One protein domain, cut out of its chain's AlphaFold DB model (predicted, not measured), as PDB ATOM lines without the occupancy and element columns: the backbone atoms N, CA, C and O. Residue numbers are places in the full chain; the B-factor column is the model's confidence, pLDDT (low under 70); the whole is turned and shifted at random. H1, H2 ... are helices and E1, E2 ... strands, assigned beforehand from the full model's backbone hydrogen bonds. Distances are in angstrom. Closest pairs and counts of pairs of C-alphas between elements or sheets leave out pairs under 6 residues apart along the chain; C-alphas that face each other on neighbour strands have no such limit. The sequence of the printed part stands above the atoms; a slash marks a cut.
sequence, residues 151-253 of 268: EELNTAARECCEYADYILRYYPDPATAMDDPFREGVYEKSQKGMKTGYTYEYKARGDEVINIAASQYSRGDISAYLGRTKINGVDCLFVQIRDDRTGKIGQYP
ATOM      1  N   GLU A 151      62.325  34.801 194.956       95.06
ATOM      2  CA  GLU A 151      61.275  34.844 195.978       95.06
ATOM      3  C   GLU A 151      60.025  34.041 195.580       95.06
ATOM      4  O   GLU A 151      59.480  33.309 196.407       95.06
ATOM      5  N   GLU A 152      59.593  34.123 194.314       91.62
ATOM      6  CA  GLU A 152      58.500  33.293 193.789       91.62
ATOM      7  C   GLU A 152      58.865  31.802 193.859       91.62
ATOM      8  O   GLU A 152      58.047  30.995 194.296       91.62
ATOM      9  N   LEU A 153      60.104  31.438 193.505       95.88
ATOM     10  CA  LEU A 153      60.580  30.052 193.575       95.88
ATOM     11  C   LEU A 153      60.684  29.539 195.021       95.88
ATOM     12  O   LEU A 153      60.254  28.423 195.298       95.88
ATOM     13  N   ASN A 154      61.208  30.341 195.954       96.94
ATOM     14  CA  ASN A 154      61.274  29.994 197.380       96.94
ATOM     15  C   ASN A 154      59.870  29.858 197.989       96.94
ATOM     16  O   ASN A 154      59.620  28.952 198.781       96.94
ATOM     17  N   THR A 155      58.937  30.727 197.589       93.69
ATOM     18  CA  THR A 155      57.528  30.630 197.990       93.69
ATOM     19  C   THR A 155      56.918  29.334 197.471       93.69
ATOM     20  O   THR A 155      56.360  28.580 198.256       93.69
ATOM     21  N   ALA A 156      57.078  29.027 196.182       92.50
ATOM     22  CA  ALA A 156      56.579  27.781 195.611       92.50
ATOM     23  C   ALA A 156      57.183  26.545 196.302       92.50
ATOM     24  O   ALA A 156      56.452  25.609 196.614       92.50
ATOM     25  N   ALA A 157      58.484  26.564 196.615       96.56
ATOM     26  CA  ALA A 157      59.145  25.484 197.345       96.56
ATOM     27  C   ALA A 157      58.560  25.285 198.751       96.56
ATOM     28  O   ALA A 157      58.326  24.145 199.153       96.56
ATOM     29  N   ARG A 158      58.280  26.375 199.480       94.88
ATOM     30  CA  ARG A 158      57.627  26.314 200.796       94.88
ATOM     31  C   ARG A 158      56.259  25.659 200.703       94.88
ATOM     32  O   ARG A 158      56.012  24.695 201.414       94.88
ATOM     33  N   GLU A 159      55.408  26.152 199.810       90.69
ATOM     34  CA  GLU A 159      54.039  25.649 199.669       90.69
ATOM     35  C   GLU A 159      54.068  24.164 199.285       90.69
ATOM     36  O   GLU A 159      53.448  23.342 199.950       90.69
ATOM     37  N   CYS A 160      54.879  23.772 198.295       92.25
ATOM     38  CA  CYS A 160      55.076  22.362 197.953       92.25
ATOM     39  C   CYS A 160      55.525  21.510 199.152       92.25
ATOM     40  O   CYS A 160      55.058  20.384 199.299       92.25
ATOM     41  N   CYS A 161      56.416  22.023 200.004       91.75
ATOM     42  CA  CYS A 161      56.886  21.298 201.183       91.75
ATOM     43  C   CYS A 161      55.794  21.156 202.257       91.75
ATOM     44  O   CYS A 161      55.681  20.091 202.858       91.75
ATOM     45  N   GLU A 162      54.978  22.190 202.478       88.12
ATOM     46  CA  GLU A 162      53.828  22.145 203.395       88.12
ATOM     47  C   GLU A 162      52.786  21.124 202.927       88.12
ATOM     48  O   GLU A 162      52.314  20.297 203.709       88.12
ATOM     49  N   TYR A 163      52.481  21.122 201.629       85.62
ATOM     50  CA  TYR A 163      51.599  20.130 201.027       85.62
ATOM     51  C   TYR A 163      52.183  18.711 201.091       85.62
ATOM     52  O   TYR A 163      51.440  17.752 201.306       85.62
ATOM     53  N   ALA A 164      53.502  18.560 200.934       87.50
ATOM     54  CA  ALA A 164      54.155  17.262 201.058       87.50
ATOM     55  C   ALA A 164      54.027  16.693 202.479       87.50
ATOM     56  O   ALA A 164      53.575  15.564 202.658       87.50
ATOM     57  N   ASP A 165      54.356  17.500 203.488       83.25
ATOM     58  CA  ASP A 165      54.226  17.124 204.899       83.25
ATOM     59  C   ASP A 165      52.773  16.785 205.263       83.25
ATOM     60  O   ASP A 165      52.505  15.784 205.928       83.25
ATOM     61  N   TYR A 166      51.811  17.560 204.755       81.75
ATOM     62  CA  TYR A 166      50.397  17.261 204.947       81.75
ATOM     63  C   TYR A 166      50.018  15.880 204.393       81.75
ATOM     64  O   TYR A 166      49.421  15.076 205.108       81.75
ATOM     65  N   ILE A 167      50.369  15.573 203.141       80.56
ATOM     66  CA  ILE A 167      50.007  14.285 202.529       80.56
ATOM     67  C   ILE A 167      50.556  13.110 203.334       80.56
ATOM     68  O   ILE A 167      49.846  12.122 203.495       80.56
ATOM     69  N   LEU A 168      51.756  13.233 203.896       80.12
ATOM     70  CA  LEU A 168      52.333  12.186 204.738       80.12
ATOM     71  C   LEU A 168      51.591  11.992 206.058       80.12
ATOM     72  O   LEU A 168      51.365  10.856 206.465       80.12
ATOM     73  N   ARG A 169      51.140  13.074 206.699       76.75
ATOM     74  CA  ARG A 169      50.384  12.997 207.962       76.75
ATOM     75  C   ARG A 169      49.001  12.368 207.810       76.75
ATOM     76  O   ARG A 169      48.491  11.792 208.767       76.75
ATOM     77  N   TYR A 170      48.386  12.513 206.639       73.25
ATOM     78  CA  TYR A 170      47.022  12.051 206.362       73.25
ATOM     79  C   TYR A 170      46.972  10.883 205.369       73.25
ATOM     80  O   TYR A 170      45.893  10.523 204.891       73.25
ATOM     81  N   TYR A 171      48.122  10.278 205.059       68.19
ATOM     82  CA  TYR A 171      48.182   9.062 204.256       68.19
ATOM     83  C   TYR A 171      47.516   7.897 205.015       68.19
ATOM     84  O   TYR A 171      47.542   7.901 206.243       68.19
ATOM     85  N   PRO A 172      46.920   6.890 204.342       62.66
ATOM     86  CA  PRO A 172      46.195   5.799 205.012       62.66
ATOM     87  C   PRO A 172      46.994   5.036 206.081       62.66
ATOM     88  O   PRO A 172      46.395   4.466 206.990       62.66
ATOM     89  N   ASP A 173      48.327   5.061 205.992       65.81
ATOM     90  CA  ASP A 173      49.247   4.626 207.044       65.81
ATOM     91  C   ASP A 173      50.334   5.700 207.263       65.81
ATOM     92  O   ASP A 173      51.390   5.663 206.619       65.81
ATOM     93  N   PRO A 174      50.078   6.699 208.131       59.84
ATOM     94  CA  PRO A 174      50.992   7.819 208.337       59.84
ATOM     95  C   PRO A 174      52.338   7.381 208.916       59.84
ATOM     96  O   PRO A 174      53.361   7.968 208.583       59.84
ATOM     97  N   ALA A 175      52.356   6.347 209.765       61.00
ATOM     98  CA  ALA A 175      53.579   5.887 210.417       61.00
ATOM     99  C   ALA A 175      54.578   5.340 209.387       61.00
ATOM    100  O   ALA A 175      55.734   5.755 209.367       61.00
ATOM    101  N   THR A 176      54.110   4.493 208.468       61.56
ATOM    102  CA  THR A 176      54.957   3.922 207.410       61.56
ATOM    103  C   THR A 176      55.347   4.967 206.357       61.56
ATOM    104  O   THR A 176      56.488   4.991 205.891       61.56
ATOM    105  N   ALA A 177      54.433   5.883 206.008       61.97
ATOM    106  CA  ALA A 177      54.703   6.944 205.036       61.97
ATOM    107  C   ALA A 177      55.710   7.993 205.550       61.97
ATOM    108  O   ALA A 177      56.466   8.554 204.758       61.97
ATOM    109  N   MET A 178      55.744   8.255 206.860       66.31
ATOM    110  CA  MET A 178      56.704   9.184 207.468       66.31
ATOM    111  C   MET A 178      58.136   8.624 207.520       66.31
ATOM    112  O   MET A 178      59.084   9.402 207.396       66.31
ATOM    113  N   ASP A 179      58.311   7.304 207.646       68.50
ATOM    114  CA  ASP A 179      59.635   6.663 207.702       68.50
ATOM    115  C   ASP A 179      60.358   6.684 206.342       68.50
ATOM    116  O   ASP A 179      61.545   7.045 206.246       68.50
ATOM    117  N   ASP A 180      59.645   6.326 205.266       74.25
ATOM    118  CA  ASP A 180      60.149   6.437 203.896       74.25
ATOM    119  C   ASP A 180      59.049   6.738 202.859       74.25
ATOM    120  O   ASP A 180      58.478   5.824 202.250       74.25
ATOM    121  N   PRO A 181      58.793   8.026 202.571       68.06
ATOM    122  CA  PRO A 181      57.715   8.433 201.672       68.06
ATOM    123  C   PRO A 181      57.954   8.034 200.206       68.06
ATOM    124  O   PRO A 181      57.028   8.052 199.393       68.06
ATOM    125  N   PHE A 182      59.186   7.657 199.845       78.06
ATOM    126  CA  PHE A 182      59.541   7.226 198.491       78.06
ATOM    127  C   PHE A 182      59.363   5.722 198.274       78.06
ATOM    128  O   PHE A 182      59.206   5.285 197.133       78.06
ATOM    129  N   ARG A 183      59.372   4.929 199.350       70.38
ATOM    130  CA  ARG A 183      59.194   3.473 199.294       70.38
ATOM    131  C   ARG A 183      57.739   3.074 199.084       70.38
ATOM    132  O   ARG A 183      57.467   2.127 198.354       70.38
ATOM    133  N   GLU A 184      56.818   3.827 199.670       68.69
ATOM    134  CA  GLU A 184      55.377   3.542 199.628       68.69
ATOM    135  C   GLU A 184      54.690   4.059 198.344       68.69
ATOM    136  O   GLU A 184      53.464   4.066 198.243       68.69
ATOM    137  N   GLY A 185      55.462   4.521 197.349       74.06
ATOM    138  CA  GLY A 185      54.935   5.008 196.066       74.06
ATOM    139  C   GLY A 185      54.151   6.322 196.161       74.06
ATOM    140  O   GLY A 185      53.513   6.728 195.191       74.06
ATOM    141  N   VAL A 186      54.201   7.009 197.311       81.44
ATOM    142  CA  VAL A 186      53.537   8.308 197.513       81.44
ATOM    143  C   VAL A 186      54.127   9.353 196.565       81.44
ATOM    144  O   VAL A 186      53.383  10.129 195.963       81.44
ATOM    145  N   TYR A 187      55.452   9.324 196.390       84.75
ATOM    146  CA  TYR A 187      56.216  10.205 195.505       84.75
ATOM    147  C   TYR A 187      57.128   9.390 194.576       84.75
ATOM    148  O   TYR A 187      58.090   8.762 195.021       84.75
ATOM    149  N   GLU A 188      56.888   9.429 193.265       85.31
ATOM    150  CA  GLU A 188      57.659   8.652 192.284       85.31
ATOM    151  C   GLU A 188      58.575   9.529 191.421       85.31
ATOM    152  O   GLU A 188      59.730   9.181 191.149       85.31
ATOM    153  N   LYS A 189      58.047  10.658 190.942       84.88
ATOM    154  CA  LYS A 189      58.683  11.540 189.956       84.88
ATOM    155  C   LYS A 189      59.364  12.729 190.607       84.88
ATOM    156  O   LYS A 189      60.465  13.082 190.186       84.88
ATOM    157  N   SER A 190      58.760  13.317 191.635       79.00
ATOM    158  CA  SER A 190      59.303  14.487 192.336       79.00
ATOM    159  C   SER A 190      60.712  14.248 192.890       79.00
ATOM    160  O   SER A 190      61.551  15.135 192.804       79.00
ATOM    161  N   GLN A 191      61.047  13.032 193.324       80.88
ATOM    162  CA  GLN A 191      62.403  12.676 193.778       80.88
ATOM    163  C   GLN A 191      63.481  12.634 192.679       80.88
ATOM    164  O   GLN A 191      64.667  12.501 192.969       80.88
ATOM    165  N   LYS A 192      63.088  12.715 191.402       84.06
ATOM    166  CA  LYS A 192      63.997  12.726 190.238       84.06
ATOM    167  C   LYS A 192      64.045  14.088 189.549       84.06
ATOM    168  O   LYS A 192      64.783  14.257 188.581       84.06
ATOM    169  N   GLY A 193      63.263  15.046 190.039       89.69
ATOM    170  CA  GLY A 193      62.914  16.247 189.298       89.69
ATOM    171  C   GLY A 193      61.758  15.952 188.342       89.69
ATOM    172  O   GLY A 193      61.912  15.211 187.371       89.69
ATOM    173  N   MET A 194      60.599  16.539 188.614       93.31
ATOM    174  CA  MET A 194      59.405  16.427 187.780       93.31
ATOM    175  C   MET A 194      59.064  17.773 187.151       93.31
ATOM    176  O   MET A 194      59.175  18.807 187.807       93.31
ATOM    177  N   LYS A 195      58.617  17.761 185.896       92.19
ATOM    178  CA  LYS A 195      58.054  18.957 185.263       92.19
ATOM    179  C   LYS A 195      56.740  19.324 185.937       92.19
ATOM    180  O   LYS A 195      55.981  18.438 186.323       92.19
ATOM    181  N   THR A 196      56.451  20.604 186.078       88.56
ATOM    182  CA  THR A 196      55.163  21.031 186.629       88.56
ATOM    183  C   THR A 196      54.443  21.959 185.668       88.56
ATOM    184  O   THR A 196      55.027  22.491 184.724       88.56
ATOM    185  N   GLY A 197      53.131  22.058 185.841       81.94
ATOM    186  CA  GLY A 197      52.247  22.813 184.971       81.94
ATOM    187  C   GLY A 197      50.846  22.215 184.911       81.94
ATOM    188  O   GLY A 197      50.605  21.054 185.259       81.94
ATOM    189  N   TYR A 198      49.920  23.018 184.391       78.19
ATOM    190  CA  TYR A 198      48.496  22.687 184.292       78.19
ATOM    191  C   TYR A 198      48.172  21.578 183.278       78.19
ATOM    192  O   TYR A 198      47.039  21.101 183.215       78.19
ATOM    193  N   THR A 199      49.163  21.161 182.488       76.62
ATOM    194  CA  THR A 199      49.058  20.096 181.485       76.62
ATOM    195  C   THR A 199      49.625  18.761 181.950       76.62
ATOM    196  O   THR A 199      49.460  17.765 181.250       76.62
ATOM    197  N   TYR A 200      50.342  18.731 183.076       82.44
ATOM    198  CA  TYR A 200      50.947  17.506 183.582       82.44
ATOM    199  C   TYR A 200      49.983  16.782 184.517       82.44
ATOM    200  O   TYR A 200      49.428  17.373 185.441       82.44
ATOM    201  N   GLU A 201      49.818  15.484 184.289       82.88
ATOM    202  CA  GLU A 201      49.001  14.599 185.117       82.88
ATOM    203  C   GLU A 201      49.899  13.513 185.718       82.88
ATOM    204  O   GLU A 201      50.698  12.884 185.018       82.88
ATOM    205  N   TYR A 202      49.776  13.303 187.029       85.44
ATOM    206  CA  TYR A 202      50.600  12.367 187.788       85.44
ATOM    207  C   TYR A 202      49.724  11.331 188.485       85.44
ATOM    208  O   TYR A 202      48.681  11.662 189.037       85.44
ATOM    209  N   LYS A 203      50.154  10.063 188.450       85.12
ATOM    210  CA  LYS A 203      49.421   8.950 189.077       85.12
ATOM    211  C   LYS A 203      49.638   8.880 190.586       85.12
ATOM    212  O   LYS A 203      48.714   8.545 191.316       85.12
ATOM    213  N   ALA A 204      50.862   9.155 191.035       85.38
ATOM    214  CA  ALA A 204      51.201   9.158 192.449       85.38
ATOM    215  C   ALA A 204      50.608  10.404 193.114       85.38
ATOM    216  O   ALA A 204      50.823  11.526 192.645       85.38
ATOM    217  N   ARG A 205      49.870  10.209 194.212       81.31
ATOM    218  CA  ARG A 205      49.138  11.290 194.888       81.31
ATOM    219  C   ARG A 205      50.063  12.407 195.372       81.31
ATOM    220  O   ARG A 205      49.709  13.577 195.277       81.31
ATOM    221  N   GLY A 206      51.248  12.060 195.868       84.50
ATOM    222  CA  GLY A 206      52.238  13.039 196.289       84.50
ATOM    223  C   GLY A 206      52.752  13.883 195.123       84.50
ATOM    224  O   GLY A 206      52.801  15.104 195.235       84.50
ATOM    225  N   ASP A 207      53.061  13.267 193.979       89.00
ATOM    226  CA  ASP A 207      53.497  14.004 192.784       89.00
ATOM    227  C   ASP A 207      52.386  14.914 192.234       89.00
ATOM    228  O   ASP A 207      52.648  16.061 191.887       89.00
ATOM    229  N   GLU A 208      51.136  14.444 192.199       85.50
ATOM    230  CA  GLU A 208      49.980  15.257 191.795       85.50
ATOM    231  C   GLU A 208      49.886  16.542 192.634       85.50
ATOM    232  O   GLU A 208      49.794  17.646 192.095       85.50
ATOM    233  N   VAL A 209      49.996  16.409 193.955       84.81
ATOM    234  CA  VAL A 209      49.926  17.532 194.896       84.81
ATOM    235  C   VAL A 209      51.112  18.489 194.735       84.81
ATOM    236  O   VAL A 209      50.921  19.708 194.732       84.81
ATOM    237  N   ILE A 210      52.326  17.971 194.519       89.00
ATOM    238  CA  ILE A 210      53.495  18.811 194.214       89.00
ATOM    239  C   ILE A 210      53.284  19.582 192.908       89.00
ATOM    240  O   ILE A 210      53.583  20.778 192.861       89.00
ATOM    241  N   ASN A 211      52.739  18.942 191.865       88.31
ATOM    242  CA  ASN A 211      52.429  19.615 190.604       88.31
ATOM    243  C   ASN A 211      51.443  20.763 190.821       88.31
ATOM    244  O   ASN A 211      51.654  21.869 190.319       88.31
ATOM    245  N   ILE A 212      50.386  20.507 191.591       81.56
ATOM    246  CA  ILE A 212      49.354  21.492 191.896       81.56
ATOM    247  C   ILE A 212      49.953  22.702 192.609       81.56
ATOM    248  O   ILE A 212      49.781  23.828 192.136       81.56
ATOM    249  N   ALA A 213      50.682  22.480 193.704       85.19
ATOM    250  CA  ALA A 213      51.288  23.556 194.475       85.19
ATOM    251  C   ALA A 213      52.291  24.358 193.626       85.19
ATOM    252  O   ALA A 213      52.177  25.580 193.513       85.19
ATOM    253  N   ALA A 214      53.211  23.686 192.928       88.50
ATOM    254  CA  ALA A 214      54.213  24.361 192.106       88.50
ATOM    255  C   ALA A 214      53.570  25.211 190.997       88.50
ATOM    256  O   ALA A 214      53.964  26.363 190.805       88.50
ATOM    257  N   SER A 215      52.547  24.676 190.319       82.75
ATOM    258  CA  SER A 215      51.847  25.355 189.217       82.75
ATOM    259  C   SER A 215      51.068  26.590 189.675       82.75
ATOM    260  O   SER A 215      50.901  27.540 188.913       82.75
ATOM    261  N   GLN A 216      50.590  26.604 190.923       78.00
ATOM    262  CA  GLN A 216      49.870  27.748 191.483       78.00
ATOM    263  C   GLN A 216      50.808  28.900 191.858       78.00
ATOM    264  O   GLN A 216      50.467  30.069 191.634       78.00
ATOM    265  N   TYR A 217      51.978  28.587 192.415       78.94
ATOM    266  CA  TYR A 217      52.872  29.581 193.018       78.94
ATOM    267  C   TYR A 217      54.057  29.991 192.139       78.94
ATOM    268  O   TYR A 217      54.617  31.068 192.335       78.94
ATOM    269  N   SER A 218      54.383  29.204 191.118       78.44
ATOM    270  CA  SER A 218      55.407  29.503 190.114       78.44
ATOM    271  C   SER A 218      54.880  29.202 188.710       78.44
ATOM    272  O   SER A 218      53.921  28.454 188.548       78.44
ATOM    273  N   ARG A 219      55.424  29.864 187.683       76.50
ATOM    274  CA  ARG A 219      54.882  29.801 186.312       76.50
ATOM    275  C   ARG A 219      55.942  29.464 185.282       76.50
ATOM    276  O   ARG A 219      57.119  29.718 185.504       76.50
ATOM    277  N   GLY A 220      55.494  29.061 184.099       77.56
ATOM    278  CA  GLY A 220      56.372  28.859 182.954       77.56
ATOM    279  C   GLY A 220      57.000  27.472 182.963       77.56
ATOM    280  O   GLY A 220      56.404  26.533 183.473       77.56
ATOM    281  N   ASP A 221      58.181  27.349 182.362       85.31
ATOM    282  CA  ASP A 221      58.907  26.080 182.322       85.31
ATOM    283  C   ASP A 221      59.632  25.862 183.656       85.31
ATOM    284  O   ASP A 221      60.715  26.405 183.890       85.31
ATOM    285  N   ILE A 222      58.973  25.142 184.562       90.88
ATOM    286  CA  ILE A 222      59.451  24.891 185.918       90.88
ATOM    287  C   ILE A 222      59.499  23.392 186.221       90.88
ATOM    288  O   ILE A 222      58.694  22.593 185.732       90.88
ATOM    289  N   SER A 223      60.449  23.025 187.075       94.69
ATOM    290  CA  SER A 223      60.603  21.675 187.607       94.69
ATOM    291  C   SER A 223      60.595  21.700 189.131       94.69
ATOM    292  O   SER A 223      61.131  22.623 189.743       94.69
ATOM    293  N   ALA A 224      60.030  20.666 189.748       96.75
ATOM    294  CA  ALA A 224      60.010  20.468 191.193       96.75
ATOM    295  C   ALA A 224      60.836  19.241 191.588       96.75
ATOM    296  O   ALA A 224      60.779  18.207 190.920       96.75
ATOM    297  N   TYR A 225      61.586  19.354 192.680       96.62
ATOM    298  CA  TYR A 225      62.339  18.265 193.288       96.62
ATOM    299  C   TYR A 225      61.983  18.146 194.763       96.62
ATOM    300  O   TYR A 225      62.044  19.138 195.485       96.62
ATOM    301  N   LEU A 226      61.641  16.938 195.205       95.00
ATOM    302  CA  LEU A 226      61.409  16.608 196.609       95.00
ATOM    303  C   LEU A 226      62.520  15.673 197.082       95.00
ATOM    304  O   LEU A 226      62.710  14.603 196.508       95.00
ATOM    305  N   GLY A 227      63.233  16.058 198.134       92.38
ATOM    306  CA  GLY A 227      64.315  15.261 198.698       92.38
ATOM    307  C   GLY A 227      64.254  15.160 200.214       92.38
ATOM    308  O   GLY A 227      63.410  15.764 200.875       92.38
ATOM    309  N   ARG A 228      65.197  14.390 200.765       89.56
ATOM    310  CA  ARG A 228      65.420  14.246 202.206       89.56
ATOM    311  C   ARG A 228      66.742  14.874 202.604       89.56
ATOM    312  O   ARG A 228      67.727  14.811 201.873       89.56
ATOM    313  N   THR A 229      66.757  15.454 203.788       90.69
ATOM    314  CA  THR A 229      67.944  16.036 204.401       90.69
ATOM    315  C   THR A 229      67.881  15.866 205.914       90.69
ATOM    316  O   THR A 229      66.858  15.447 206.456       90.69
ATOM    317  N   LYS A 230      68.969  16.209 206.604       89.38
ATOM    318  CA  LYS A 230      68.998  16.332 208.061       89.38
ATOM    319  C   LYS A 230      69.228  17.781 208.449       89.38
ATOM    320  O   LYS A 230      70.211  18.390 208.027       89.38
ATOM    321  N   ILE A 231      68.346  18.321 209.283       86.06
ATOM    322  CA  ILE A 231      68.472  19.667 209.848       86.06
ATOM    323  C   ILE A 231      68.565  19.503 211.357       86.06
ATOM    324  O   ILE A 231      67.670  18.939 211.979       86.06
ATOM    325  N   ASN A 232      69.682  19.935 211.947       87.44
ATOM    326  CA  ASN A 232      69.963  19.754 213.377       87.44
ATOM    327  C   ASN A 232      69.813  18.292 213.850       87.44
ATOM    328  O   ASN A 232      69.329  18.026 214.946       87.44
ATOM    329  N   GLY A 233      70.204  17.332 213.002       84.25
ATOM    330  CA  GLY A 233      70.112  15.896 213.291       84.25
ATOM    331  C   GLY A 233      68.724  15.274 213.101       84.25
ATOM    332  O   GLY A 233      68.608  14.058 213.223       84.25
ATOM    333  N   VAL A 234      67.705  16.067 212.761       85.06
ATOM    334  CA  VAL A 234      66.331  15.606 212.516       85.06
ATOM    335  C   VAL A 234      66.120  15.381 211.021       85.06
ATOM    336  O   VAL A 234      66.462  16.247 210.212       85.06
ATOM    337  N   ASP A 235      65.565  14.227 210.653       85.38
ATOM    338  CA  ASP A 235      65.181  13.939 209.270       85.38
ATOM    339  C   ASP A 235      64.067  14.888 208.822       85.38
ATOM    340  O   ASP A 235      63.058  15.067 209.502       85.38
ATOM    341  N   CYS A 236      64.275  15.537 207.684       87.06
ATOM    342  CA  CYS A 236      63.377  16.539 207.128       87.06
ATOM    343  C   CYS A 236      63.223  16.328 205.623       87.06
ATOM    344  O   CYS A 236      64.159  15.905 204.934       87.06
ATOM    345  N   LEU A 237      62.057  16.692 205.100       90.69
ATOM    346  CA  LEU A 237      61.894  16.915 203.671       90.69
ATOM    347  C   LEU A 237      62.462  18.281 203.292       90.69
ATOM    348  O   LEU A 237      62.438  19.229 204.077       90.69
ATOM    349  N   PHE A 238      62.949  18.380 202.062       94.56
ATOM    350  CA  PHE A 238      63.196  19.659 201.419       94.56
ATOM    351  C   PHE A 238      62.620  19.634 200.012       94.56
ATOM    352  O   PHE A 238      62.606  18.595 199.348       94.56
ATOM    353  N   VAL A 239      62.169  20.793 199.548       97.12
ATOM    354  CA  VAL A 239      61.708  20.972 198.174       97.12
ATOM    355  C   VAL A 239      62.576  22.010 197.493       97.12
ATOM    356  O   VAL A 239      62.927  23.024 198.097       97.12
ATOM    357  N   GLN A 240      62.889  21.766 196.227       97.81
ATOM    358  CA  GLN A 240      63.446  22.757 195.320       97.81
ATOM    359  C   GLN A 240      62.510  22.973 194.133       97.81
ATOM    360  O   GLN A 240      61.975  22.015 193.576       97.81
ATOM    361  N   ILE A 241      62.362  24.228 193.712       97.50
ATOM    362  CA  ILE A 241      61.674  24.614 192.475       97.50
ATOM    363  C   ILE A 241      62.696  25.308 191.585       97.50
ATOM    364  O   ILE A 241      63.298  26.310 191.983       97.50
ATOM    365  N   ARG A 242      62.886  24.782 190.376       96.19
ATOM    366  CA  ARG A 242      63.787  25.338 189.369       96.19
ATOM    367  C   ARG A 242      62.986  25.992 188.258       96.19
ATOM    368  O   ARG A 242      62.095  25.369 187.693       96.19
ATOM    369  N   ASP A 243      63.350  27.221 187.916       93.81
ATOM    370  CA  ASP A 243      62.981  27.832 186.641       93.81
ATOM    371  C   ASP A 243      63.948  27.294 185.582       93.81
ATOM    372  O   ASP A 243      65.119  27.674 185.551       93.81
ATOM    373  N   ASP A 244      63.474  26.382 184.733       91.75
ATOM    374  CA  ASP A 244      64.306  25.677 183.752       91.75
ATOM    375  C   ASP A 244      64.859  26.607 182.666       91.75
ATOM    376  O   ASP A 244      65.841  26.277 182.000       91.75
ATOM    377  N   ARG A 245      64.278  27.802 182.518       89.25
ATOM    378  CA  ARG A 245      64.733  28.811 181.564       89.25
ATOM    379  C   ARG A 245      65.920  29.610 182.089       89.25
ATOM    380  O   ARG A 245      66.800  29.982 181.320       89.25
ATOM    381  N   THR A 246      65.920  29.929 183.382       92.12
ATOM    382  CA  THR A 246      66.987  30.738 184.004       92.12
ATOM    383  C   THR A 246      68.011  29.914 184.769       92.12
ATOM    384  O   THR A 246      69.067  30.438 185.112       92.12
ATOM    385  N   GLY A 247      67.691  28.657 185.079       94.56
ATOM    386  CA  GLY A 247      68.475  27.801 185.961       94.56
ATOM    387  C   GLY A 247      68.387  28.179 187.442       94.56
ATOM    388  O   GLY A 247      68.987  27.488 188.257       94.56
ATOM    389  N   LYS A 248      67.653  29.240 187.811       96.62
ATOM    390  CA  LYS A 248      67.500  29.660 189.209       96.62
ATOM    391  C   LYS A 248      66.700  28.634 189.991       96.62
ATOM    392  O   LYS A 248      65.697  28.118 189.496       96.62
ATOM    393  N   ILE A 249      67.121  28.401 191.228       97.56
ATOM    394  CA  ILE A 249      66.529  27.395 192.109       97.56
ATOM    395  C   ILE A 249      66.132  28.050 193.418       97.56
ATOM    396  O   ILE A 249      67.005  28.546 194.122       97.56
ATOM    397  N   GLY A 250      64.843  28.025 193.748       97.62
ATOM    398  CA  GLY A 250      64.357  28.291 195.102       97.62
ATOM    399  C   GLY A 250      64.264  26.999 195.910       97.62
ATOM    400  O   GLY A 250      64.110  25.921 195.335       97.62
ATOM    401  N   GLN A 251      64.355  27.095 197.235       97.50
ATOM    402  CA  GLN A 251      64.356  25.947 198.141       97.50
ATOM    403  C   GLN A 251      63.613  26.261 199.444       97.50
ATOM    404  O   GLN A 251      63.568  27.401 199.896       97.50
ATOM    405  N   TYR A 252      63.069  25.231 200.081       96.62
ATOM    406  CA  TYR A 252      62.563  25.272 201.453       96.62
ATOM    407  C   TYR A 252      62.954  23.968 202.174       96.62
ATOM    408  O   TYR A 252      63.021  22.936 201.497       96.62
ATOM    409  N   PRO A 253      63.248  23.958 203.495       93.12
ATOM    410  CA  PRO A 253      63.079  25.020 204.508       93.12
ATOM    411  C   PRO A 253      64.133  26.126 204.545       93.12
ATOM    412  O   PRO A 253      63.952  27.090 205.280       93.12
TER     413      PRO A 253
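Overview. This is residues 151 to 253 of the 268 residues of an uncharacterized protein of Ruminococcus albus (UniProt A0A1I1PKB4). A twisted sheet of four strands makes a wall, with the helices H1 and H3 side by side over one of its faces and no named helix over the other; the small helix H2 sits off the sheet, at the far end of H1. The long hairpin of E2 and E3 makes the inner part of the sheet, with the short strands E1 and E4 at its edges. The printed part has 103 residues, with three named helices and four named strands in the order H1 H2 E1 H3 E2 E3 E4; the sheet runs E1 - E2 - E3 - E4, all antiparallel, and the class is mixed, helices and strands. The whole is compact, with a radius of gyration of the C-alphas of 12.8 A and spans of 38 by 33 by 19 A.

Arrangement. Begin with H1, residues 151 to 169; at Leu 168 and Ala 177, whose C-alphas are the closest at 5.8 A, it meets H2, residues 174 to 179, and the two touch only at the corner. Look next at E1, residues 194 to 196, and H3, residues 205 to 217. H3 touches H1 at a shallow tilt of 27 degrees, opposite ways, and their closest C-alphas, those of Ala 156 and Tyr 217, are 4.9 A apart. E2, residues 222 to 231, is antiparallel to E1, with N 194 and O 224 at 2.9 A. E2 bends by 61 degrees at residue 228. It forms a hairpin with E3, residues 234 to 243, where N 225 and O 240 are 2.8 A apart. E3 forms a hairpin with E4, residues 249 to 252, where N 241 and O 250 are 2.9 A apart. E2, E3 and E4 are a meander, each strand the antiparallel neighbour of the one before. H1 and H3 lie on the same face of the sheet, making two layers, helices on one face of a sheet. H1 has a height over the sheet of 7.9 A, and H3 one of 8.6 A. In H1, H2 and H3 every O i to N i+4 pair is within hydrogen-bond range.

Along the chain. Find C-alpha 151 at (61.275, 34.844, 195.978); from there H1 runs 27.2 A to C-alpha 169. H3 measures 18.8 A, E2 26.1 A and E3 28.8 A. E4 ends at C-alpha 252, at (62.563, 25.272, 201.453).

Size, cuts and confidence. The two C-alphas farthest apart, those of Asp 173 and Thr 246, stand 39.1 A apart. The printed part has no cut, and the link from H2 to E1, residues 180 to 193, is long. Confidence is low, with pLDDT under 70, at residues 171 to 179, 181 and 184.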